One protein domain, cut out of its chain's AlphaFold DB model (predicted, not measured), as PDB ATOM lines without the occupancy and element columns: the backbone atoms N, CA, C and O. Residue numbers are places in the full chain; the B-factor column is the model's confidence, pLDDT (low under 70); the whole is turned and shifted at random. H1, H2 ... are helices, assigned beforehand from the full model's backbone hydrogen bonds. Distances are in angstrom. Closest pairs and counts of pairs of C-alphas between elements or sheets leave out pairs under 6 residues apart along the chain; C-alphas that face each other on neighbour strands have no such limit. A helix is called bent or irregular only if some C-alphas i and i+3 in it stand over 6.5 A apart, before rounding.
ATOM      1  N   LEU A  66     -25.882  24.817   6.792       84.25
ATOM      2  CA  LEU A  66     -24.785  24.165   7.510       84.25
ATOM      3  C   LEU A  66     -25.089  24.049   9.009       84.25
ATOM      4  O   LEU A  66     -24.838  22.998   9.596       84.25
ATOM      5  N   TYR A  67     -25.633  25.104   9.617       82.31
ATOM      6  CA  TYR A  67     -26.053  25.089  11.017       82.31
ATOM      7  C   TYR A  67     -27.143  24.060  11.285       82.31
ATOM      8  O   TYR A  67     -27.041  23.287  12.230       82.31
ATOM      9  N   GLU A  68     -28.153  24.021  10.427       87.50
ATOM     10  CA  GLU A  68     -29.257  23.073  10.531       87.50
ATOM     11  C   GLU A  68     -28.763  21.625  10.446       87.50
ATOM     12  O   GLU A  68     -29.148  20.788  11.261       87.50
ATOM     13  N   LEU A  69     -27.823  21.348   9.538       88.56
ATOM     14  CA  LEU A  69     -27.179  20.039   9.441       88.56
ATOM     15  C   LEU A  69     -26.388  19.688  10.710       88.56
ATOM     16  O   LEU A  69     -26.419  18.548  11.169       88.56
ATOM     17  N   ILE A  70     -25.673  20.656  11.285       83.62
ATOM     18  CA  ILE A  70     -24.944  20.474  12.545       83.62
ATOM     19  C   ILE A  70     -25.907  20.154  13.691       83.62
ATOM     20  O   ILE A  70     -25.621  19.252  14.474       83.62
ATOM     21  N   GLU A  71     -27.029  20.868  13.807       87.06
ATOM     22  CA  GLU A  71     -28.040  20.615  14.842       87.06
ATOM     23  C   GLU A  71     -28.578  19.181  14.742       87.06
ATOM     24  O   GLU A  71     -28.680  18.488  15.755       87.06
ATOM     25  N   GLU A  72     -28.851  18.702  13.528       90.12
ATOM     26  CA  GLU A  72     -29.285  17.322  13.295       90.12
ATOM     27  C   GLU A  72     -28.220  16.296  13.710       90.12
ATOM     28  O   GLU A  72     -28.542  15.319  14.388       90.12
ATOM     29  N   LEU A  73     -26.946  16.542  13.384       85.56
ATOM     30  CA  LEU A  73     -25.833  15.684  13.808       85.56
ATOM     31  C   LEU A  73     -25.660  15.673  15.332       85.56
ATOM     32  O   LEU A  73     -25.475  14.614  15.928       85.56
ATOM     33  N   VAL A  74     -25.749  16.837  15.982       82.81
ATOM     34  CA  VAL A  74     -25.685  16.953  17.448       82.81
ATOM     35  C   VAL A  74     -26.842  16.196  18.094       82.81
ATOM     36  O   VAL A  74     -26.645  15.522  19.109       82.81
ATOM     37  N   PHE A  75     -28.038  16.273  17.508       88.69
ATOM     38  CA  PHE A  75     -29.168  15.486  17.973       88.69
ATOM     39  C   PHE A  75     -28.860  13.987  17.920       88.69
ATOM     40  O   PHE A  75     -28.961  13.315  18.948       88.69
ATOM     41  N   ASP A  76     -28.442  13.484  16.759       87.12
ATOM     42  CA  ASP A  76     -28.221  12.053  16.540       87.12
ATOM     43  C   ASP A  76     -27.061  11.490  17.378       87.12
ATOM     44  O   ASP A  76     -27.180  10.399  17.937       87.12
ATOM     45  N   GLU A  77     -25.950  12.223  17.499       81.94
ATOM     46  CA  GLU A  77     -24.742  11.735  18.175       81.94
ATOM     47  C   GLU A  77     -24.753  11.933  19.695       81.94
ATOM     48  O   GLU A  77     -24.160  11.135  20.425       81.94
ATOM     49  N   ILE A  78     -25.361  13.019  20.183       74.94
ATOM     50  CA  ILE A  78     -25.169  13.480  21.567       74.94
ATOM     51  C   ILE A  78     -26.484  13.466  22.334       74.94
ATOM     52  O   ILE A  78     -26.547  12.943  23.447       74.94
ATOM     53  N   MET A  79     -27.535  14.046  21.756       75.06
ATOM     54  CA  MET A  79     -28.736  14.371  22.520       75.06
ATOM     55  C   MET A  79     -29.793  13.269  22.494       75.06
ATOM     56  O   MET A  79     -30.559  13.188  23.446       75.06
ATOM     57  N   LYS A  80     -29.826  12.376  21.494       81.19
ATOM     58  CA  LYS A  80     -30.904  11.378  21.332       81.19
ATOM     59  C   LYS A  80     -31.212  10.602  22.619       81.19
ATOM     60  O   LYS A  80     -32.371  10.500  23.007       81.19
ATOM     61  N   ASN A  81     -30.186  10.123  23.326       78.75
ATOM     62  CA  ASN A  81     -30.366   9.356  24.565       78.75
ATOM     63  C   ASN A  81     -30.767  10.221  25.771       78.75
ATOM     64  O   ASN A  81     -31.593   9.797  26.573       78.75
ATOM     65  N   TYR A  82     -30.189  11.419  25.896       73.75
ATOM     66  CA  TYR A  82     -30.504  12.353  26.982       73.75
ATOM     67  C   TYR A  82     -31.937  12.882  26.855       73.75
ATOM     68  O   TYR A  82     -32.721  12.835  27.796       73.75
ATOM     69  N   VAL A  83     -32.307  13.286  25.644       75.75
ATOM     70  CA  VAL A  83     -33.640  13.780  25.294       75.75
ATOM     71  C   VAL A  83     -34.685  12.694  25.436       75.75
ATOM     72  O   VAL A  83     -35.773  12.977  25.928       75.75
ATOM     73  N   LYS A  84     -34.365  11.450  25.053       76.69
ATOM     74  CA  LYS A  84     -35.243  10.315  25.326       76.69
ATOM     75  C   LYS A  84     -35.596  10.274  26.802       76.69
ATOM     76  O   LYS A  84     -36.766  10.155  27.113       76.69
ATOM     77  N   GLN A  85     -34.625  10.401  27.702       72.25
ATOM     78  CA  GLN A  85     -34.902  10.420  29.136       72.25
ATOM     79  C   GLN A  85     -35.737  11.654  29.506       72.25
ATOM     80  O   GLN A  85     -36.885  11.488  29.893       72.25
ATOM     81  N   GLU A  86     -35.259  12.874  29.297       72.25
ATOM     82  CA  GLU A  86     -35.976  14.099  29.706       72.25
ATOM     83  C   GLU A  86     -37.414  14.193  29.159       72.25
ATOM     84  O   GLU A  86     -38.348  14.506  29.891       72.25
ATOM     85  N   LEU A  87     -37.628  13.863  27.880       71.94
ATOM     86  CA  LEU A  87     -38.938  13.988  27.232       71.94
ATOM     87  C   LEU A  87     -39.862  12.779  27.447       71.94
ATOM     88  O   LEU A  87     -41.029  12.848  27.064       71.94
ATOM     89  N   THR A  88     -39.382  11.680  28.047       66.00
ATOM     90  CA  THR A  88     -40.220  10.495  28.342       66.00
ATOM     91  C   THR A  88     -40.320  10.136  29.825       66.00
ATOM     92  O   THR A  88     -41.208   9.367  30.184       66.00
ATOM     93  N   THR A  89     -39.459  10.675  30.694       57.22
ATOM     94  CA  THR A  89     -39.334  10.201  32.089       57.22
ATOM     95  C   THR A  89     -40.482  10.665  32.994       57.22
ATOM     96  O   THR A  89     -40.777   9.976  33.965       57.22
ATOM     97  N   ASP A  90     -41.200  11.741  32.650       51.91
ATOM     98  CA  ASP A  90     -42.195  12.352  33.554       51.91
ATOM     99  C   ASP A  90     -43.675  12.135  33.192       51.91
ATOM    100  O   ASP A  90     -44.560  12.575  33.926       51.91
ATOM    101  N   VAL A  91     -43.997  11.424  32.106       55.38
ATOM    102  CA  VAL A  91     -45.399  11.133  31.763       55.38
ATOM    103  C   VAL A  91     -45.526   9.685  31.316       55.38
ATOM    104  O   VAL A  91     -44.978   9.288  30.290       55.38
ATOM    105  N   CYS A  92     -46.294   8.892  32.065       56.59
ATOM    106  CA  CYS A  92     -46.775   7.587  31.620       56.59
ATOM    107  C   CYS A  92     -47.786   7.764  30.472       56.59
ATOM    108  O   CYS A  92     -48.969   7.480  30.640       56.59
ATOM    109  N   ILE A  93     -47.331   8.259  29.317       70.75
ATOM    110  CA  ILE A  93     -48.115   8.273  28.084       70.75
ATOM    111  C   ILE A  93     -48.285   6.808  27.692       70.75
ATOM    112  O   ILE A  93     -47.303   6.113  27.404       70.75
ATOM    113  N   ASN A  94     -49.518   6.318  27.748       81.88
ATOM    114  CA  ASN A  94     -49.813   4.953  27.334       81.88
ATOM    115  C   ASN A  94     -49.664   4.818  25.803       81.88
ATOM    116  O   ASN A  94     -49.631   5.810  25.076       81.88
ATOM    117  N   GLU A  95     -49.549   3.591  25.299       84.00
ATOM    118  CA  GLU A  95     -49.323   3.364  23.862       84.00
ATOM    119  C   GLU A  95     -50.461   3.905  22.977       84.00
ATOM    120  O   GLU A  95     -50.208   4.380  21.874       84.00
ATOM    121  N   GLU A  96     -51.702   3.912  23.470       86.25
ATOM    122  CA  GLU A  96     -52.848   4.472  22.745       86.25
ATOM    123  C   GLU A  96     -52.728   5.993  22.575       86.25
ATOM    124  O   GLU A  96     -52.959   6.531  21.491       86.25
ATOM    125  N   GLU A  97     -52.313   6.694  23.627       84.88
ATOM    126  CA  GLU A  97     -52.089   8.133  23.612       84.88
ATOM    127  C   GLU A  97     -50.896   8.494  22.719       84.88
ATOM    128  O   GLU A  97     -50.984   9.460  21.959       84.88
ATOM    129  N   LYS A  98     -49.824   7.687  22.714       87.50
ATOM    130  CA  LYS A  98     -48.703   7.863  21.775       87.50
ATOM    131  C   LYS A  98     -49.164   7.755  20.327       87.50
ATOM    132  O   LYS A  98     -48.906   8.668  19.545       87.50
ATOM    133  N   GLU A  99     -49.864   6.679  19.976       89.12
ATOM    134  CA  GLU A  99     -50.391   6.474  18.621       89.12
ATOM    135  C   GLU A  99     -51.346   7.600  18.212       89.12
ATOM    136  O   GLU A  99     -51.299   8.091  17.081       89.12
ATOM    137  N   ASN A 100     -52.173   8.070  19.146       90.62
ATOM    138  CA  ASN A 100     -53.057   9.202  18.917       90.62
ATOM    139  C   ASN A 100     -52.273  10.496  18.636       90.62
ATOM    140  O   ASN A 100     -52.545  11.158  17.639       90.62
ATOM    141  N   ILE A 101     -51.276  10.838  19.457       92.06
ATOM    142  CA  ILE A 101     -50.433  12.030  19.272       92.06
ATOM    143  C   ILE A 101     -49.686  11.972  17.936       92.06
ATOM    144  O   ILE A 101     -49.712  12.939  17.171       92.06
ATOM    145  N   ILE A 102     -49.046  10.835  17.644       92.50
ATOM    146  CA  ILE A 102     -48.341  10.607  16.379       92.50
ATOM    147  C   ILE A 102     -49.315  10.818  15.221       92.50
ATOM    148  O   ILE A 102     -48.991  11.501  14.254       92.50
ATOM    149  N   GLY A 103     -50.533  10.290  15.327       91.25
ATOM    150  CA  GLY A 103     -51.526  10.435  14.277       91.25
ATOM    151  C   GLY A 103     -51.992  11.837  14.024       91.25
ATOM    152  O   GLY A 103     -51.945  12.302  12.889       91.25
ATOM    153  N   GLN A 104     -52.376  12.529  15.086       91.75
ATOM    154  CA  GLN A 104     -52.788  13.918  14.980       91.75
ATOM    155  C   GLN A 104     -51.683  14.773  14.362       91.75
ATOM    156  O   GLN A 104     -51.971  15.587  13.484       91.75
ATOM    157  N   PHE A 105     -50.420  14.547  14.738       94.06
ATOM    158  CA  PHE A 105     -49.291  15.238  14.123       94.06
ATOM    159  C   PHE A 105     -49.203  14.950  12.622       94.06
ATOM    160  O   PHE A 105     -49.147  15.872  11.818       94.06
ATOM    161  N   ILE A 106     -49.235  13.681  12.213       92.12
ATOM    162  CA  ILE A 106     -49.106  13.294  10.801       92.12
ATOM    163  C   ILE A 106     -50.218  13.914   9.950       92.12
ATOM    164  O   ILE A 106     -49.952  14.491   8.893       92.12
ATOM    165  N   CYS A 107     -51.458  13.831  10.428       89.94
ATOM    166  CA  CYS A 107     -52.632  14.307   9.703       89.94
ATOM    167  C   CYS A 107     -52.701  15.837   9.616       89.94
ATOM    168  O   CYS A 107     -53.245  16.365   8.649       89.94
ATOM    169  N   SER A 108     -52.120  16.541  10.590       89.06
ATOM    170  CA  SER A 108     -52.008  18.006  10.583       89.06
ATOM    171  C   SER A 108     -50.780  18.539   9.841       89.06
ATOM    172  O   SER A 108     -50.657  19.748   9.649       89.06
ATOM    173  N   THR A 109     -49.876  17.658   9.407       89.75
ATOM    174  CA  THR A 109     -48.618  18.031   8.754       89.75
ATOM    175  C   THR A 109     -48.535  17.446   7.344       89.75
ATOM    176  O   THR A 109     -49.270  17.860   6.452       89.75
ATOM    177  N   TYR A 110     -47.657  16.480   7.099       88.50
ATOM    178  CA  TYR A 110     -47.331  16.006   5.753       88.50
ATOM    179  C   TYR A 110     -48.437  15.202   5.054       88.50
ATOM    180  O   TYR A 110     -48.304  14.921   3.863       88.50
ATOM    181  N   MET A 111     -49.523  14.840   5.752       87.38
ATOM    182  CA  MET A 111     -50.716  14.226   5.145       87.38
ATOM    183  C   MET A 111     -51.849  15.219   4.859       87.38
ATOM    184  O   MET A 111     -52.870  14.827   4.296       87.38
ATOM    185  N   LEU A 112     -51.678  16.498   5.198       85.19
ATOM    186  CA  LEU A 112     -52.667  17.525   4.898       85.19
ATOM    187  C   LEU A 112     -52.743  17.761   3.379       85.19
ATOM    188  O   LEU A 112     -51.731  17.994   2.718       85.19
ATOM    189  N   ASP A 113     -53.948  17.729   2.806       82.69
ATOM    190  CA  ASP A 113     -54.116  17.755   1.344       82.69
ATOM    191  C   ASP A 113     -53.517  19.011   0.687       82.69
ATOM    192  O   ASP A 113     -52.867  18.915  -0.362       82.69
ATOM    193  N   ASN A 114     -53.675  20.160   1.351       84.19
ATOM    194  CA  ASN A 114     -53.259  21.478   0.870       84.19
ATOM    195  C   ASN A 114     -51.837  21.881   1.291       84.19
ATOM    196  O   ASN A 114     -51.456  23.033   1.090       84.19
ATOM    197  N   ILE A 115     -51.047  20.977   1.882       87.12
ATOM    198  CA  ILE A 115     -49.676  21.312   2.275       87.12
ATOM    199  C   ILE A 115     -48.739  21.340   1.047       87.12
ATOM    200  O   ILE A 115     -48.892  20.509   0.142       87.12
ATOM    201  N   PRO A 116     -47.760  22.264   0.987       87.44
ATOM    202  CA  PRO A 116     -46.743  22.291  -0.063       87.44
ATOM    203  C   PRO A 116     -46.045  20.940  -0.257       87.44
ATOM    204  O   PRO A 116     -45.745  20.235   0.707       87.44
ATOM    205  N   GLN A 117     -45.738  20.584  -1.510       87.38
ATOM    206  CA  GLN A 117     -45.172  19.275  -1.864       87.38
ATOM    207  C   GLN A 117     -43.862  18.969  -1.120       87.38
ATOM    208  O   GLN A 117     -43.597  17.820  -0.780       87.38
ATOM    209  N   GLN A 118     -43.062  19.997  -0.840       85.81
ATOM    210  CA  GLN A 118     -41.807  19.914  -0.096       85.81
ATOM    211  C   GLN A 118     -42.024  19.432   1.342       85.81
ATOM    212  O   GLN A 118     -41.195  18.704   1.875       85.81
ATOM    213  N   LEU A 119     -43.156  19.791   1.951       88.25
ATOM    214  CA  LEU A 119     -43.522  19.375   3.302       88.25
ATOM    215  C   LEU A 119     -44.268  18.037   3.330       88.25
ATOM    216  O   LEU A 119     -44.571  17.559   4.415       88.25
ATOM    217  N   LYS A 120     -44.555  17.407   2.183       90.06
ATOM    218  CA  LYS A 120     -45.170  16.066   2.146       90.06
ATOM    219  C   LYS A 120     -44.179  14.937   2.432       90.06
ATOM    220  O   LYS A 120     -44.601  13.809   2.669       90.06
ATOM    221  N   ASP A 121     -42.873  15.207   2.404       90.25
ATOM    222  CA  ASP A 121     -41.854  14.210   2.739       90.25
ATOM    223  C   ASP A 121     -41.689  14.099   4.269       90.25
ATOM    224  O   ASP A 121     -41.261  15.068   4.907       90.25
ATOM    225  N   PRO A 122     -41.948  12.929   4.885       91.38
ATOM    226  CA  PRO A 122     -41.779  12.749   6.329       91.38
ATOM    227  C   PRO A 122     -40.344  13.004   6.814       91.38
ATOM    228  O   PRO A 122     -40.133  13.353   7.975       91.38
ATOM    229  N   ARG A 123     -39.337  12.868   5.938       91.12
ATOM    230  CA  ARG A 123     -37.928  13.134   6.276       91.12
ATOM    231  C   ARG A 123     -37.675  14.606   6.584       91.12
ATOM    232  O   ARG A 123     -36.861  14.900   7.452       91.12
ATOM    233  N   VAL A 124     -38.407  15.517   5.939       91.12
ATOM    234  CA  VAL A 124     -38.330  16.952   6.251       91.12
ATOM    235  C   VAL A 124     -38.792  17.198   7.684       91.12
ATOM    236  O   VAL A 124     -38.142  17.930   8.427       91.12
ATOM    237  N   TRP A 125     -39.861  16.524   8.109       92.81
ATOM    238  CA  TRP A 125     -40.377  16.633   9.471       92.81
ATOM    239  C   TRP A 125     -39.443  16.028  10.509       92.81
ATOM    240  O   TRP A 125     -39.278  16.626  11.566       92.81
ATOM    241  N   LEU A 126     -38.755  14.922  10.205       93.69
ATOM    242  CA  LEU A 126     -37.685  14.429  11.078       93.69
ATOM    243  C   LEU A 126     -36.622  15.508  11.312       93.69
ATOM    244  O   LEU A 126     -36.317  15.821  12.460       93.69
ATOM    245  N   SER A 127     -36.117  16.130  10.247       92.56
ATOM    246  CA  SER A 127     -35.146  17.225  10.345       92.56
ATOM    247  C   SER A 127     -35.688  18.425  11.132       92.56
ATOM    248  O   SER A 127     -34.975  19.004  11.950       92.56
ATOM    249  N   VAL A 128     -36.952  18.817  10.933       93.19
ATOM    250  CA  VAL A 128     -37.597  19.903  11.703       93.19
ATOM    251  C   VAL A 128     -37.687  19.561  13.193       93.19
ATOM    252  O   VAL A 128     -37.301  20.377  14.027       93.19
ATOM    253  N   LEU A 129     -38.139  18.354  13.540       93.81
ATOM    254  CA  LEU A 129     -38.311  17.922  14.930       93.81
ATOM    255  C   LEU A 129     -36.967  17.812  15.660       93.81
ATOM    256  O   LEU A 129     -36.852  18.271  16.794       93.81
ATOM    257  N   LYS A 130     -35.925  17.282  15.004       93.00
ATOM    258  CA  LYS A 130     -34.559  17.242  15.558       93.00
ATOM    259  C   LYS A 130     -34.055  18.640  15.909       93.00
ATOM    260  O   LYS A 130     -33.604  18.877  17.030       93.00
ATOM    261  N   ARG A 131     -34.188  19.584  14.973       91.56
ATOM    262  CA  ARG A 131     -33.792  20.986  15.177       91.56
ATOM    263  C   ARG A 131     -34.613  21.658  16.271       91.56
ATOM    264  O   ARG A 131     -34.045  22.351  17.111       91.56
ATOM    265  N   LEU A 132     -35.926  21.414  16.315       91.31
ATOM    266  CA  LEU A 132     -36.798  21.924  17.375       91.31
ATOM    267  C   LEU A 132     -36.298  21.492  18.756       91.31
ATOM    268  O   LEU A 132     -36.144  22.334  19.634       91.31
ATOM    269  N   ILE A 133     -35.999  20.202  18.932       88.88
ATOM    270  CA  ILE A 133     -35.486  19.655  20.193       88.88
ATOM    271  C   ILE A 133     -34.207  20.380  20.609       88.88
ATOM    272  O   ILE A 133     -34.121  20.858  21.740       88.88
ATOM    273  N   ILE A 134     -33.229  20.496  19.705       87.31
ATOM    274  CA  ILE A 134     -31.961  21.169  20.010       87.31
ATOM    275  C   ILE A 134     -32.201  22.614  20.442       87.31
ATOM    276  O   ILE A 134     -31.676  23.038  21.469       87.31
ATOM    277  N   ARG A 135     -33.037  23.357  19.717       86.62
ATOM    278  CA  ARG A 135     -33.291  24.782  19.975       86.62
ATOM    279  C   ARG A 135     -34.106  25.033  21.240       86.62
ATOM    280  O   ARG A 135     -33.871  26.020  21.928       86.62
ATOM    281  N   VAL A 136     -35.051  24.153  21.563       82.31
ATOM    282  CA  VAL A 136     -35.899  24.278  22.757       82.31
ATOM    283  C   VAL A 136     -35.142  23.861  24.015       82.31
ATOM    284  O   VAL A 136     -35.162  24.588  25.007       82.31
ATOM    285  N   ILE A 137     -34.458  22.715  23.985       73.19
ATOM    286  CA  ILE A 137     -33.784  22.168  25.170       73.19
ATOM    287  C   ILE A 137     -32.592  23.036  25.561       73.19
ATOM    288  O   ILE A 137     -32.405  23.329  26.740       73.19
ATOM    289  N   THR A 138     -31.819  23.521  24.586       69.38
ATOM    290  CA  THR A 138     -30.702  24.438  24.873       69.38
ATOM    291  C   THR A 138     -31.158  25.777  25.450       69.38
ATOM    292  O   THR A 138     -30.394  26.423  26.165       69.38
ATOM    293  N   ALA A 139     -32.405  26.179  25.196       73.81
ATOM    294  CA  ALA A 139     -32.981  27.425  25.683       73.81
ATOM    295  C   ALA A 139     -33.740  27.289  27.022       73.81
ATOM    296  O   ALA A 139     -34.311  28.278  27.479       73.81
ATOM    297  N   ASN A 140     -33.731  26.107  27.660       71.12
ATOM    298  CA  ASN A 140     -34.403  25.826  28.939       71.12
ATOM    299  C   ASN A 140     -35.883  26.255  28.956       71.12
ATOM    300  O   ASN A 140     -36.346  26.997  29.825       71.12
ATOM    301  N   ILE A 141     -36.601  25.841  27.917       77.00
ATOM    302  CA  ILE A 141     -37.982  26.227  27.647       77.00
ATOM    303  C   ILE A 141     -38.971  25.285  28.354       77.00
ATOM    304  O   ILE A 141     -38.703  24.095  28.494       77.00
ATOM    305  N   ASP A 142     -40.144  25.805  28.739       81.94
ATOM    306  CA  ASP A 142     -41.260  24.984  29.226       81.94
ATOM    307  C   ASP A 142     -41.773  24.030  28.133       81.94
ATOM    308  O   ASP A 142     -42.208  24.437  27.053       81.94
ATOM    309  N   LEU A 143     -41.731  22.734  28.431       85.56
ATOM    310  CA  LEU A 143     -42.099  21.666  27.508       85.56
ATOM    311  C   LEU A 143     -43.616  21.416  27.453       85.56
ATOM    312  O   LEU A 143     -44.087  20.706  26.559       85.56
ATOM    313  N   ASN A 144     -44.392  22.000  28.372       88.00
ATOM    314  CA  ASN A 144     -45.854  21.892  28.419       88.00
ATOM    315  C   ASN A 144     -46.564  22.978  27.595       88.00
ATOM    316  O   ASN A 144     -47.723  23.305  27.839       88.00
ATOM    317  N   VAL A 145     -45.866  23.533  26.611       90.69
ATOM    318  CA  VAL A 145     -46.377  24.550  25.691       90.69
ATOM    319  C   VAL A 145     -46.762  23.884  24.362       90.69
ATOM    320  O   VAL A 145     -46.056  22.964  23.934       90.69
ATOM    321  N   PRO A 146     -47.846  24.314  23.686       93.44
ATOM    322  CA  PRO A 146     -48.196  23.832  22.351       93.44
ATOM    323  C   PRO A 146     -47.035  23.944  21.359       93.44
ATOM    324  O   PRO A 146     -46.416  25.001  21.211       93.44
ATOM    325  N   MET A 147     -46.761  22.861  20.629       93.06
ATOM    326  CA  MET A 147     -45.704  22.812  19.612       93.06
ATOM    327  C   MET A 147     -45.926  23.858  18.512       93.06
ATOM    328  O   MET A 147     -44.963  24.439  18.007       93.06
ATOM    329  N   GLN A 148     -47.191  24.140  18.187       93.31
ATOM    330  CA  GLN A 148     -47.593  25.117  17.177       93.31
ATOM    331  C   GLN A 148     -46.970  26.504  17.406       93.31
ATOM    332  O   GLN A 148     -46.540  27.147  16.450       93.31
ATOM    333  N   ILE A 149     -46.832  26.936  18.665       91.75
ATOM    334  CA  ILE A 149     -46.238  28.236  19.014       91.75
ATOM    335  C   ILE A 149     -44.793  28.334  18.505       91.75
ATOM    336  O   ILE A 149     -44.379  29.377  18.006       91.75
ATOM    337  N   TYR A 150     -44.026  27.244  18.582       91.25
ATOM    338  CA  TYR A 150     -42.649  27.206  18.085       91.25
ATOM    339  C   TYR A 150     -42.580  27.028  16.573       91.25
ATOM    340  O   TYR A 150     -41.659  27.545  15.944       91.25
ATOM    341  N   MET A 151     -43.556  26.348  15.970       90.88
ATOM    342  CA  MET A 151     -43.637  26.268  14.509       90.88
ATOM    343  C   MET A 151     -43.861  27.649  13.900       90.88
ATOM    344  O   MET A 151     -43.215  27.981  12.919       90.88
ATOM    345  N   GLN A 152     -44.657  28.512  14.530       90.25
ATOM    346  CA  GLN A 152     -44.943  29.858  14.019       90.25
ATOM    347  C   GLN A 152     -43.816  30.887  14.234       90.25
ATOM    348  O   GLN A 152     -43.909  32.018  13.757       90.25
ATOM    349  N   ARG A 153     -42.732  30.527  14.931       88.00
ATOM    350  CA  ARG A 153     -41.602  31.431  15.177       88.00
ATOM    351  C   ARG A 153     -40.682  31.542  13.967       88.00
ATOM    352  O   ARG A 153     -39.860  30.666  13.714       88.00
ATOM    353  N   THR A 154     -40.760  32.666  13.262       86.25
ATOM    354  CA  THR A 154     -39.931  32.939  12.077       86.25
ATOM    355  C   THR A 154     -38.437  33.024  12.378       86.25
ATOM    356  O   THR A 154     -37.629  32.776  11.497       86.25
ATOM    357  N   ASP A 155     -38.046  33.327  13.616       84.12
ATOM    358  CA  ASP A 155     -36.640  33.402  14.012       84.12
ATOM    359  C   ASP A 155     -35.977  32.027  14.182       84.12
ATOM    360  O   ASP A 155     -34.751  31.939  14.226       84.12
ATOM    361  N   LEU A 156     -36.773  30.956  14.276       85.69
ATOM    362  CA  LEU A 156     -36.252  29.600  14.390       85.69
ATOM    363  C   LEU A 156     -35.975  28.983  13.022       85.69
ATOM    364  O   LEU A 156     -35.093  28.146  12.910       85.69
ATOM    365  N   TRP A 157     -36.695  29.349  11.971       88.62
ATOM    366  CA  TRP A 157     -36.682  28.585  10.724       88.62
ATOM    367  C   TRP A 157     -35.908  29.291   9.614       88.62
ATOM    368  O   TRP A 157     -35.743  30.505   9.620       88.62
ATOM    369  N   ASN A 158     -35.410  28.520   8.650       86.19
ATOM    370  CA  ASN A 158     -34.856  29.084   7.425       86.19
ATOM    371  C   ASN A 158     -35.974  29.647   6.521       86.19
ATOM    372  O   ASN A 158     -37.152  29.333   6.699       86.19
ATOM    373  N   GLU A 159     -35.608  30.458   5.525       81.38
ATOM    374  CA  GLU A 159     -36.573  31.080   4.599       81.38
ATOM    375  C   GLU A 159     -37.455  30.049   3.876       81.38
ATOM    376  O   GLU A 159     -38.648  30.291   3.682       81.38
ATOM    377  N   ASP A 160     -36.897  28.875   3.555       82.88
ATOM    378  CA  ASP A 160     -37.606  27.797   2.864       82.88
ATOM    379  C   ASP A 160     -38.776  27.240   3.679       82.88
ATOM    380  O   ASP A 160     -39.788  26.856   3.094       82.88
ATOM    381  N   LEU A 161     -38.659  27.189   5.008       85.50
ATOM    382  CA  LEU A 161     -39.728  26.742   5.900       85.50
ATOM    383  C   LEU A 161     -40.619  27.907   6.357       85.50
ATOM    384  O   LEU A 161     -41.829  27.712   6.469       85.50
ATOM    385  N   ILE A 162     -40.061  29.113   6.557       87.56
ATOM    386  CA  ILE A 162     -40.818  30.320   6.953       87.56
ATOM    387  C   ILE A 162     -41.997  30.567   6.008       87.56
ATOM    388  O   ILE A 162     -43.114  30.815   6.459       87.56
ATOM    389  N   GLN A 163     -41.768  30.463   4.699       87.12
ATOM    390  CA  GLN A 163     -42.801  30.690   3.680       87.12
ATOM    391  C   GLN A 163     -43.978  29.699   3.741       87.12
ATOM    392  O   GLN A 163     -44.992  29.912   3.077       87.12
ATOM    393  N   TYR A 164     -43.853  28.608   4.502       87.44
ATOM    394  CA  TYR A 164     -44.869  27.565   4.605       87.44
ATOM    395  C   TYR A 164     -45.500  27.447   5.994       87.44
ATOM    396  O   TYR A 164     -46.374  26.600   6.173       87.44
ATOM    397  N   LEU A 165     -45.107  28.283   6.963       84.56
ATOM    398  CA  LEU A 165     -45.612  28.196   8.338       84.56
ATOM    399  C   LEU A 165     -47.134  28.346   8.424       84.56
ATOM    400  O   LEU A 165     -47.760  27.675   9.240       84.56
ATOM    401  N   ASP A 166     -47.735  29.138   7.536       84.75
ATOM    402  CA  ASP A 166     -49.187  29.351   7.483       84.75
ATOM    403  C   ASP A 166     -49.980  28.082   7.115       84.75
ATOM    404  O   ASP A 166     -51.170  27.985   7.409       84.75
ATOM    405  N   PHE A 167     -49.336  27.093   6.485       84.75
ATOM    406  CA  PHE A 167     -49.957  25.804   6.153       84.75
ATOM    407  C   PHE A 167     -49.854  24.786   7.294       84.75
ATOM    408  O   PHE A 167     -50.490  23.733   7.233       84.75
ATOM    409  N   ILE A 168     -49.041  25.069   8.313       84.62
ATOM    410  CA  ILE A 168     -48.790  24.172   9.437       84.62
ATOM    411  C   ILE A 168     -49.784  24.513  10.544       84.62
ATOM    412  O   ILE A 168     -49.734  25.600  11.121       84.62
ATOM    413  N   ASN A 169     -50.679  23.577  10.856       87.75
ATOM    414  CA  ASN A 169     -51.670  23.744  11.916       87.75
ATOM    415  C   ASN A 169     -51.730  22.503  12.809       87.75
ATOM    416  O   ASN A 169     -52.603  21.649  12.660       87.75
ATOM    417  N   ILE A 170     -50.763  22.400  13.713       91.31
ATOM    418  CA  ILE A 170     -50.643  21.302  14.665       91.31
ATOM    419  C   ILE A 170     -51.633  21.528  15.812       91.31
ATOM    420  O   ILE A 170     -51.741  22.633  16.334       91.31
ATOM    421  N   ASN A 171     -52.336  20.470  16.223       90.31
ATOM    422  CA  ASN A 171     -53.290  20.522  17.334       90.31
ATOM    423  C   ASN A 171     -52.623  21.035  18.628       90.31
ATOM    424  O   ASN A 171     -51.559  20.541  18.999       90.31
ATOM    425  N   ASP A 172     -53.269  21.956  19.349       90.44
ATOM    426  CA  ASP A 172     -52.725  22.571  20.574       90.44
ATOM    427  C   ASP A 172     -52.433  21.568  21.702       90.44
ATOM    428  O   ASP A 172     -51.584  21.818  22.558       90.44
ATOM    429  N   ASN A 173     -53.085  20.402  21.690       90.25
ATOM    430  CA  ASN A 173     -52.807  19.316  22.634       90.25
ATOM    431  C   ASN A 173     -51.466  18.615  22.353       90.25
ATOM    432  O   ASN A 173     -50.958  17.863  23.188       90.25
ATOM    433  N   ILE A 174     -50.874  18.843  21.180       92.44
ATOM    434  CA  ILE A 174     -49.529  18.385  20.859       92.44
ATOM    435  C   ILE A 174     -48.541  19.401  21.425       92.44
ATOM    436  O   ILE A 174     -48.236  20.434  20.831       92.44
ATOM    437  N   LEU A 175     -48.035  19.080  22.609       92.06
ATOM    438  CA  LEU A 175     -47.070  19.889  23.335       92.06
ATOM    439  C   LEU A 175     -45.637  19.599  22.878       92.06
ATOM    440  O   LEU A 175     -45.335  18.538  22.327       92.06
ATOM    441  N   VAL A 176     -44.723  20.517  23.175       90.62
ATOM    442  CA  VAL A 176     -43.292  20.377  22.868       90.62
ATOM    443  C   VAL A 176     -42.683  19.123  23.503       90.62
ATOM    444  O   VAL A 176     -41.854  18.458  22.880       90.62
ATOM    445  N   ARG A 177     -43.135  18.706  24.689       87.56
ATOM    446  CA  ARG A 177     -42.699  17.436  25.298       87.56
ATOM    447  C   ARG A 177     -42.973  16.205  24.421       87.56
ATOM    448  O   ARG A 177     -42.244  15.225  24.497       87.56
ATOM    449  N   HIS A 178     -43.977  16.251  23.542       90.44
ATOM    450  CA  HIS A 178     -44.331  15.127  22.668       90.44
ATOM    451  C   HIS A 178     -43.393  14.970  21.458       90.44
ATOM    452  O   HIS A 178     -43.488  13.976  20.738       90.44
ATOM    453  N   THR A 179     -42.471  15.915  21.231       91.56
ATOM    454  CA  THR A 179     -41.599  15.944  20.043       91.56
ATOM    455  C   THR A 179     -40.820  14.643  19.847       91.56
ATOM    456  O   THR A 179     -40.742  14.138  18.729       91.56
ATOM    457  N   TYR A 180     -40.276  14.065  20.924       89.06
ATOM    458  CA  TYR A 180     -39.490  12.830  20.835       89.06
ATOM    459  C   TYR A 180     -40.343  11.608  20.463       89.06
ATOM    460  O   TYR A 180     -39.942  10.815  19.614       89.06
ATOM    461  N   VAL A 181     -41.546  11.491  21.037       90.25
ATOM    462  CA  VAL A 181     -42.497  10.411  20.712       90.25
ATOM    463  C   VAL A 181     -42.926  10.490  19.245       90.25
ATOM    464  O   VAL A 181     -42.962   9.473  18.554       90.25
ATOM    465  N   ILE A 182     -43.198  11.699  18.748       93.56
ATOM    466  CA  ILE A 182     -43.538  11.928  17.338       93.56
ATOM    467  C   ILE A 182     -42.372  11.525  16.431       93.56
ATOM    468  O   ILE A 182     -42.579  10.832  15.437       93.56
ATOM    469  N   LEU A 183     -41.149  11.922  16.787       93.31
ATOM    470  CA  LEU A 183     -39.944  11.585  16.036       93.31
ATOM    471  C   LEU A 183     -39.745  10.064  15.937       93.31
ATOM    472  O   LEU A 183     -39.582   9.558  14.826       93.31
ATOM    473  N   GLU A 184     -39.830   9.324  17.052       90.19
ATOM    474  CA  GLU A 184     -39.751   7.852  17.042       90.19
ATOM    475  C   GLU A 184     -40.872   7.230  16.184       90.19
ATOM    476  O   GLU A 184     -40.618   6.310  15.402       90.19
ATOM    477  N   GLY A 185     -42.095   7.763  16.268       90.69
ATOM    478  CA  GLY A 185     -43.235   7.302  15.472       90.69
ATOM    479  C   GLY A 185     -43.038   7.469  13.961       90.69
ATOM    480  O   GLY A 185     -43.343   6.559  13.183       90.69
ATOM    481  N   ILE A 186     -42.491   8.607  13.525       93.50
ATOM    482  CA  ILE A 186     -42.191   8.861  12.107       93.50
ATOM    483  C   ILE A 186     -41.030   7.974  11.631       93.50
ATOM    484  O   ILE A 186     -41.128   7.378  10.554       93.50
ATOM    485  N   GLU A 187     -39.958   7.832  12.426       91.94
ATOM    486  CA  GLU A 187     -38.831   6.934  12.119       91.94
ATOM    487  C   GLU A 187     -39.316   5.486  11.917       91.94
ATOM    488  O   GLU A 187     -38.949   4.836  10.933       91.94
ATOM    489  N   ALA A 188     -40.187   4.992  12.803       89.31
ATOM    490  CA  ALA A 188     -40.746   3.645  12.719       89.31
ATOM    491  C   ALA A 188     -41.589   3.433  11.451       89.31
ATOM    492  O   ALA A 188     -41.416   2.422  10.762       89.31
ATOM    493  N   LYS A 189     -42.454   4.394  11.094       86.06
ATOM    494  CA  LYS A 189     -43.268   4.328   9.866       86.06
ATOM    495  C   LYS A 189     -42.400   4.338   8.603       86.06
ATOM    496  O   LYS A 189     -42.642   3.552   7.691       86.06
ATOM    497  N   LEU A 190     -41.345   5.154   8.557       87.75
ATOM    498  CA  LEU A 190     -40.398   5.146   7.433       87.75
ATOM    499  C   LEU A 190     -39.635   3.818   7.322       87.75
ATOM    500  O   LEU A 190     -39.457   3.298   6.219       87.75
ATOM    501  N   ALA A 191     -39.199   3.249   8.447       86.50
ATOM    502  CA  ALA A 191     -38.517   1.959   8.463       86.50
ATOM    503  C   ALA A 191     -39.428   0.816   7.981       86.50
ATOM    504  O   ALA A 191     -38.964  -0.071   7.259       86.50
ATOM    505  N   LEU A 192     -40.714   0.849   8.344       82.12
ATOM    506  CA  LEU A 192     -41.719  -0.102   7.870       82.12
ATOM    507  C   LEU A 192     -41.924   0.013   6.351       82.12
ATOM    508  O   LEU A 192     -41.814  -0.993   5.652       82.12
ATOM    509  N   ASN A 193     -42.108   1.232   5.835       75.00
ATOM    510  CA  ASN A 193     -42.294   1.480   4.400       75.00
ATOM    511  C   ASN A 193     -41.086   1.029   3.570       75.00
ATOM    512  O   ASN A 193     -41.243   0.501   2.470       75.00
ATOM    513  N   ASN A 194     -39.868   1.213   4.081       74.62
ATOM    514  CA  ASN A 194     -38.665   0.750   3.393       74.62
ATOM    515  C   ASN A 194     -38.606  -0.782   3.330       74.62
ATOM    516  O   ASN A 194     -38.287  -1.325   2.277       74.62
ATOM    517  N   LYS A 195     -38.966  -1.488   4.411       71.50
ATOM    518  CA  LYS A 195     -39.046  -2.958   4.407       71.50
ATOM    519  C   LYS A 195     -40.113  -3.459   3.432       71.50
ATOM    520  O   LYS A 195     -39.809  -4.279   2.574       71.50
ATOM    521  N   LEU A 196     -41.318  -2.893   3.485       62.34
ATOM    522  CA  LEU A 196     -42.429  -3.278   2.609       62.34
ATOM    523  C   LEU A 196     -42.147  -3.008   1.129       62.34
ATOM    524  O   LEU A 196     -42.466  -3.851   0.304       62.34
ATOM    525  N   ASN A 197     -41.480  -1.904   0.780       57.38
ATOM    526  CA  ASN A 197     -41.069  -1.637  -0.604       57.38
ATOM    527  C   ASN A 197     -39.952  -2.566  -1.102       57.38
ATOM    528  O   ASN A 197     -39.795  -2.741  -2.311       57.38
ATOM    529  N   THR A 198     -39.176  -3.154  -0.189       59.16
ATOM    530  CA  THR A 198     -38.178  -4.175  -0.536       59.16
ATOM    531  C   THR A 198     -38.847  -5.537  -0.757       59.16
ATOM    532  O   THR A 198     -38.391  -6.305  -1.602       59.16
ATOM    533  N   ASP A 199     -39.965  -5.791  -0.066       54.16
ATOM    534  CA  ASP A 199     -40.658  -7.081  -0.068       54.16
ATOM    535  C   ASP A 199     -41.890  -7.147  -0.998       54.16
ATOM    536  O   ASP A 199     -42.247  -8.242  -1.416       54.16
ATOM    537  N   ASN A 200     -42.527  -6.028  -1.384       47.06
ATOM    538  CA  ASN A 200     -43.703  -5.995  -2.269       47.06
ATOM    539  C   ASN A 200     -43.895  -4.645  -3.004       47.06
ATOM    540  O   ASN A 200     -44.077  -3.592  -2.398       47.06
ATOM    541  N   LYS A 201     -43.979  -4.685  -4.346       45.94
ATOM    542  CA  LYS A 201     -44.540  -3.604  -5.186       45.94
ATOM    543  C   LYS A 201     -46.072  -3.587  -5.056       45.94
ATOM    544  O   LYS A 201     -46.745  -4.189  -5.887       45.94
ATOM    545  N   THR A 202     -46.639  -2.875  -4.085       44.78
ATOM    546  CA  THR A 202     -48.089  -2.581  -4.078       44.78
ATOM    547  C   THR A 202     -48.388  -1.240  -3.404       44.78
ATOM    548  O   THR A 202     -48.213  -1.076  -2.203       44.78
ATOM    549  N   ASN A 203     -48.868  -0.290  -4.211       44.28
ATOM    550  CA  ASN A 203     -49.294   1.059  -3.837       44.28
ATOM    551  C   ASN A 203     -50.670   1.044  -3.136       44.28
ATOM    552  O   ASN A 203     -51.650   1.318  -3.811       44.28
ATOM    553  N   ASN A 204     -50.770   0.749  -1.832       51.06
ATOM    554  CA  ASN A 204     -52.055   0.861  -1.098       51.06
ATOM    555  C   ASN A 204     -51.966   1.551   0.288       51.06
ATOM    556  O   ASN A 204     -52.978   1.714   0.962       51.06
ATOM    557  N   GLU A 205     -50.791   1.993   0.756       50.66
ATOM    558  CA  GLU A 205     -50.659   2.516   2.136       50.66
ATOM    559  C   GLU A 205     -50.971   4.006   2.298       50.66
ATOM    560  O   GLU A 205     -51.404   4.429   3.368       50.66
ATOM    561  N   SER A 206     -50.826   4.806   1.241       52.09
ATOM    562  CA  SER A 206     -51.289   6.199   1.244       52.09
ATOM    563  C   SER A 206     -52.816   6.316   1.347       52.09
ATOM    564  O   SER A 206     -53.293   7.350   1.801       52.09
ATOM    565  N   GLU A 207     -53.570   5.267   0.990       51.19
ATOM    566  CA  GLU A 207     -55.008   5.160   1.289       51.19
ATOM    567  C   GLU A 207     -55.242   4.792   2.761       51.19
ATOM    568  O   GLU A 207     -55.927   5.533   3.448       51.19
ATOM    569  N   ASN A 208     -54.563   3.776   3.312       57.50
ATOM    570  CA  ASN A 208     -54.708   3.406   4.735       57.50
ATOM    571  C   ASN A 208     -54.342   4.536   5.723       57.50
ATOM    572  O   ASN A 208     -55.001   4.706   6.747       57.50
ATOM    573  N   LEU A 209     -53.295   5.319   5.442       58.81
ATOM    574  CA  LEU A 209     -52.931   6.487   6.257       58.81
ATOM    575  C   LEU A 209     -53.930   7.641   6.092       58.81
ATOM    576  O   LEU A 209     -54.188   8.349   7.064       58.81
ATOM    577  N   ARG A 210     -54.510   7.819   4.898       59.12
ATOM    578  CA  ARG A 210     -55.567   8.811   4.654       59.12
ATOM    579  C   ARG A 210     -56.872   8.439   5.343       59.12
ATOM    580  O   ARG A 210     -57.460   9.309   5.974       59.12
ATOM    581  N   ASP A 211     -57.269   7.173   5.295       56.53
ATOM    582  CA  ASP A 211     -58.467   6.658   5.963       56.53
ATOM    583  C   ASP A 211     -58.335   6.783   7.485       56.53
ATOM    584  O   ASP A 211     -59.254   7.226   8.178       56.53
ATOM    585  N   TRP A 212     -57.145   6.496   8.019       61.94
ATOM    586  CA  TRP A 212     -56.840   6.730   9.427       61.94
ATOM    587  C   TRP A 212     -56.837   8.225   9.792       61.94
ATOM    588  O   TRP A 212     -57.356   8.604  10.842       61.94
ATOM    589  N   CYS A 213     -56.329   9.094   8.911       61.00
ATOM    590  CA  CYS A 213     -56.390  10.542   9.106       61.00
ATOM    591  C   CYS A 213     -57.806  11.116   9.022       61.00
ATOM    592  O   CYS A 213     -58.133  12.025   9.785       61.00
ATOM    593  N   GLN A 214     -58.665  10.587   8.150       60.41
ATOM    594  CA  GLN A 214     -60.080  10.949   8.108       60.41
ATOM    595  C   GLN A 214     -60.784  10.549   9.406       60.41
ATOM    596  O   GLN A 214     -61.423  11.400  10.023       60.41
ATOM    597  N   ALA A 215     -60.573   9.321   9.886       58.53
ATOM    598  CA  ALA A 215     -61.142   8.863  11.153       58.53
ATOM    599  C   ALA A 215     -60.714   9.748  12.344       58.53
ATOM    600  O   ALA A 215     -61.538  10.107  13.183       58.53
ATOM    601  N   LYS A 216     -59.443  10.172  12.398       59.81
ATOM    602  CA  LYS A 216     -58.931  11.024  13.487       59.81
ATOM    603  C   LYS A 216     -59.351  12.491  13.383       59.81
ATOM    604  O   LYS A 216     -59.620  13.109  14.413       59.81
ATOM    605  N   ASN A 217     -59.468  13.047  12.177       55.72
ATOM    606  CA  ASN A 217     -60.005  14.399  11.985       55.72
ATOM    607  C   ASN A 217     -61.496  14.483  12.361       55.72
ATOM    608  O   ASN A 217     -61.936  15.499  12.902       55.72
ATOM    609  N   GLU A 218     -62.273  13.420  12.132       56.38
ATOM    610  CA  GLU A 218     -63.667  13.339  12.584       56.38
ATOM    611  C   GLU A 218     -63.788  13.326  14.114       56.38
ATOM    612  O   GLU A 218     -64.647  14.023  14.660       56.38
ATOM    613  N   ASP A 219     -62.902  12.617  14.817       52.91
ATOM    614  CA  ASP A 219     -62.875  12.599  16.284       52.91
ATOM    615  C   ASP A 219     -62.521  13.978  16.878       52.91
ATOM    616  O   ASP A 219     -63.161  14.430  17.831       52.91
ATOM    617  N   ILE A 220     -61.567  14.705  16.280       52.03
ATOM    618  CA  ILE A 220     -61.203  16.075  16.697       52.03
ATOM    619  C   ILE A 220     -62.376  17.044  16.491       52.03
ATOM    620  O   ILE A 220     -62.683  17.855  17.374       52.03
ATOM    621  N   ASN A 221     -63.073  16.942  15.355       48.00
ATOM    622  CA  ASN A 221     -64.252  17.759  15.060       48.00
ATOM    623  C   ASN A 221     -65.431  17.449  16.000       48.00
ATOM    624  O   ASN A 221     -66.204  18.347  16.343       48.00
ATOM    625  N   ARG A 222     -65.556  16.203  16.478       46.28
ATOM    626  CA  ARG A 222     -66.542  15.808  17.501       46.28
ATOM    627  C   ARG A 222     -66.201  16.360  18.890       46.28
ATOM    628  O   ARG A 222     -67.094  16.848  19.579       46.28
ATOM    629  N   LEU A 223     -64.928  16.360  19.298       40.66
ATOM    630  CA  LEU A 223     -64.509  16.939  20.587       40.66
ATOM    631  C   LEU A 223     -64.660  18.471  20.639       40.66
ATOM    632  O   LEU A 223     -65.055  19.029  21.666       40.66
ATOM    633  N   THR A 224     -64.385  19.160  19.532       44.59
ATOM    634  CA  THR A 224     -64.556  20.622  19.416       44.59
ATOM    635  C   THR A 224     -66.030  21.038  19.356       44.59
ATOM    636  O   THR A 224     -66.415  22.055  19.937       44.59
ATOM    637  N   THR A 225     -66.904  20.232  18.745       43.16
ATOM    638  CA  THR A 225     -68.357  20.478  18.800       43.16
ATOM    639  C   THR A 225     -68.938  20.229  20.193       43.16
ATOM    640  O   THR A 225     -69.786  21.008  20.630       43.16
ATOM    641  N   LEU A 226     -68.455  19.234  20.945       39.00
ATOM    642  CA  LEU A 226     -68.903  18.985  22.325       39.00
ATOM    643  C   LEU A 226     -68.538  20.135  23.280       39.00
ATOM    644  O   LEU A 226     -69.405  20.626  24.000       39.00
ATOM    645  N   THR A 227     -67.311  20.650  23.202       37.34
ATOM    646  CA  THR A 227     -66.859  21.801  24.012       37.34
ATOM    647  C   THR A 227     -67.580  23.109  23.656       37.34
ATOM    648  O   THR A 227     -67.865  23.921  24.537       37.34
TER     649      THR A 227
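AT A GLANCE: This is residues 66 to 227 of the 250 residues of the protein "Hypothetical protein" of Rotaria sordida (UniProt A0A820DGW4). The long helix H7 is the spine of a body of crossed helices: H4 runs beside part of it the opposite way, H2 crosses it, H1b meets it in a corner near the first residues of H7, and H1a crosses H4. After H7 the chain folds back into H8, a long arm that crosses H2; residues 194 to 204 and 221 to 227 stick out, and the short helices H3, H5 and H6 lie along looping stretches. The printed part has 162 residues with eight named helices, H1 to H8 in chain order, and no named strand; its class is all helix. The whole is compact, with a radius of gyration of the C-alphas of 16.0 A and spans of 45 by 41 by 35 A.

HOW THE PARTS SIT: By its hydrogen bonds H1, residues 66 to 88, was assigned as one helix, but it is bent: C-alphas 78 and 81 are 7.3 A apart. Its arms, H1a (residues 66 to 78) and H1b (residues 81 to 88), are about perpendicular at 85 degrees. H1a touches residues 127 to 134 of H4 (residues 122 to 138), about perpendicular at 78 degrees; the closest C-alphas, Glu 72 and Lys 130, are 5.7 A apart. The hub is H7, residues 176 to 199, irregular with C-alphas 177 and 180 7.2 A apart. Its residues 177 to 181 touch H1b at a steep tilt of 65 degrees, opposite ways, closest at the C-alphas of Leu 87 and Arg 177, 5.5 A. Its residues 178 to 186 touch H2 (residues 95 to 108), about perpendicular at 83 degrees, closest at the C-alphas of Ile 102 and Ile 182, 5.1 A. Its residues 179 to 190 touch H4 at a shallow tilt of 27 degrees, opposite ways, closest at the C-alphas of Leu 126 and Leu 183, 6.1 A. H3 (residues 117 to 120), H5 (residues 147 to 151) and H6 (residues 159 to 162) touch no helix. Residues 213 to 217 of H8 (residues 205 to 227) touch residues 103 to 107 of H2, about perpendicular at 82 degrees, closest at the C-alphas of Cys 107 and Cys 213, 5.4 A. Every O i to N i+4 pair is within hydrogen-bond range in H1a, H1b, H2, H4, H5 and H8, and 18 of 20 in H7; H3 and H6 are too short for such a pair.

IN THESE COORDINATES: H1a begins at C-alpha 66 (-24.785, 24.165, 7.510) and is 17.7 A long. H2 is 19.9 A and H4 24.6 A. H7 is 35.9 A long, from C-alpha 176 (-43.292, 20.377, 22.868). H8 is 33.4 A and ends at C-alpha 227 (-66.859, 21.801, 24.012).

THE WHOLE: The C-alphas farthest apart, Leu 66 and Leu 226, are 46.8 A apart. The printed part has no cut, and the H6 to H7 link is long. Under 70 in pLDDT are residues 88 to 92, 138 and 196 to 227.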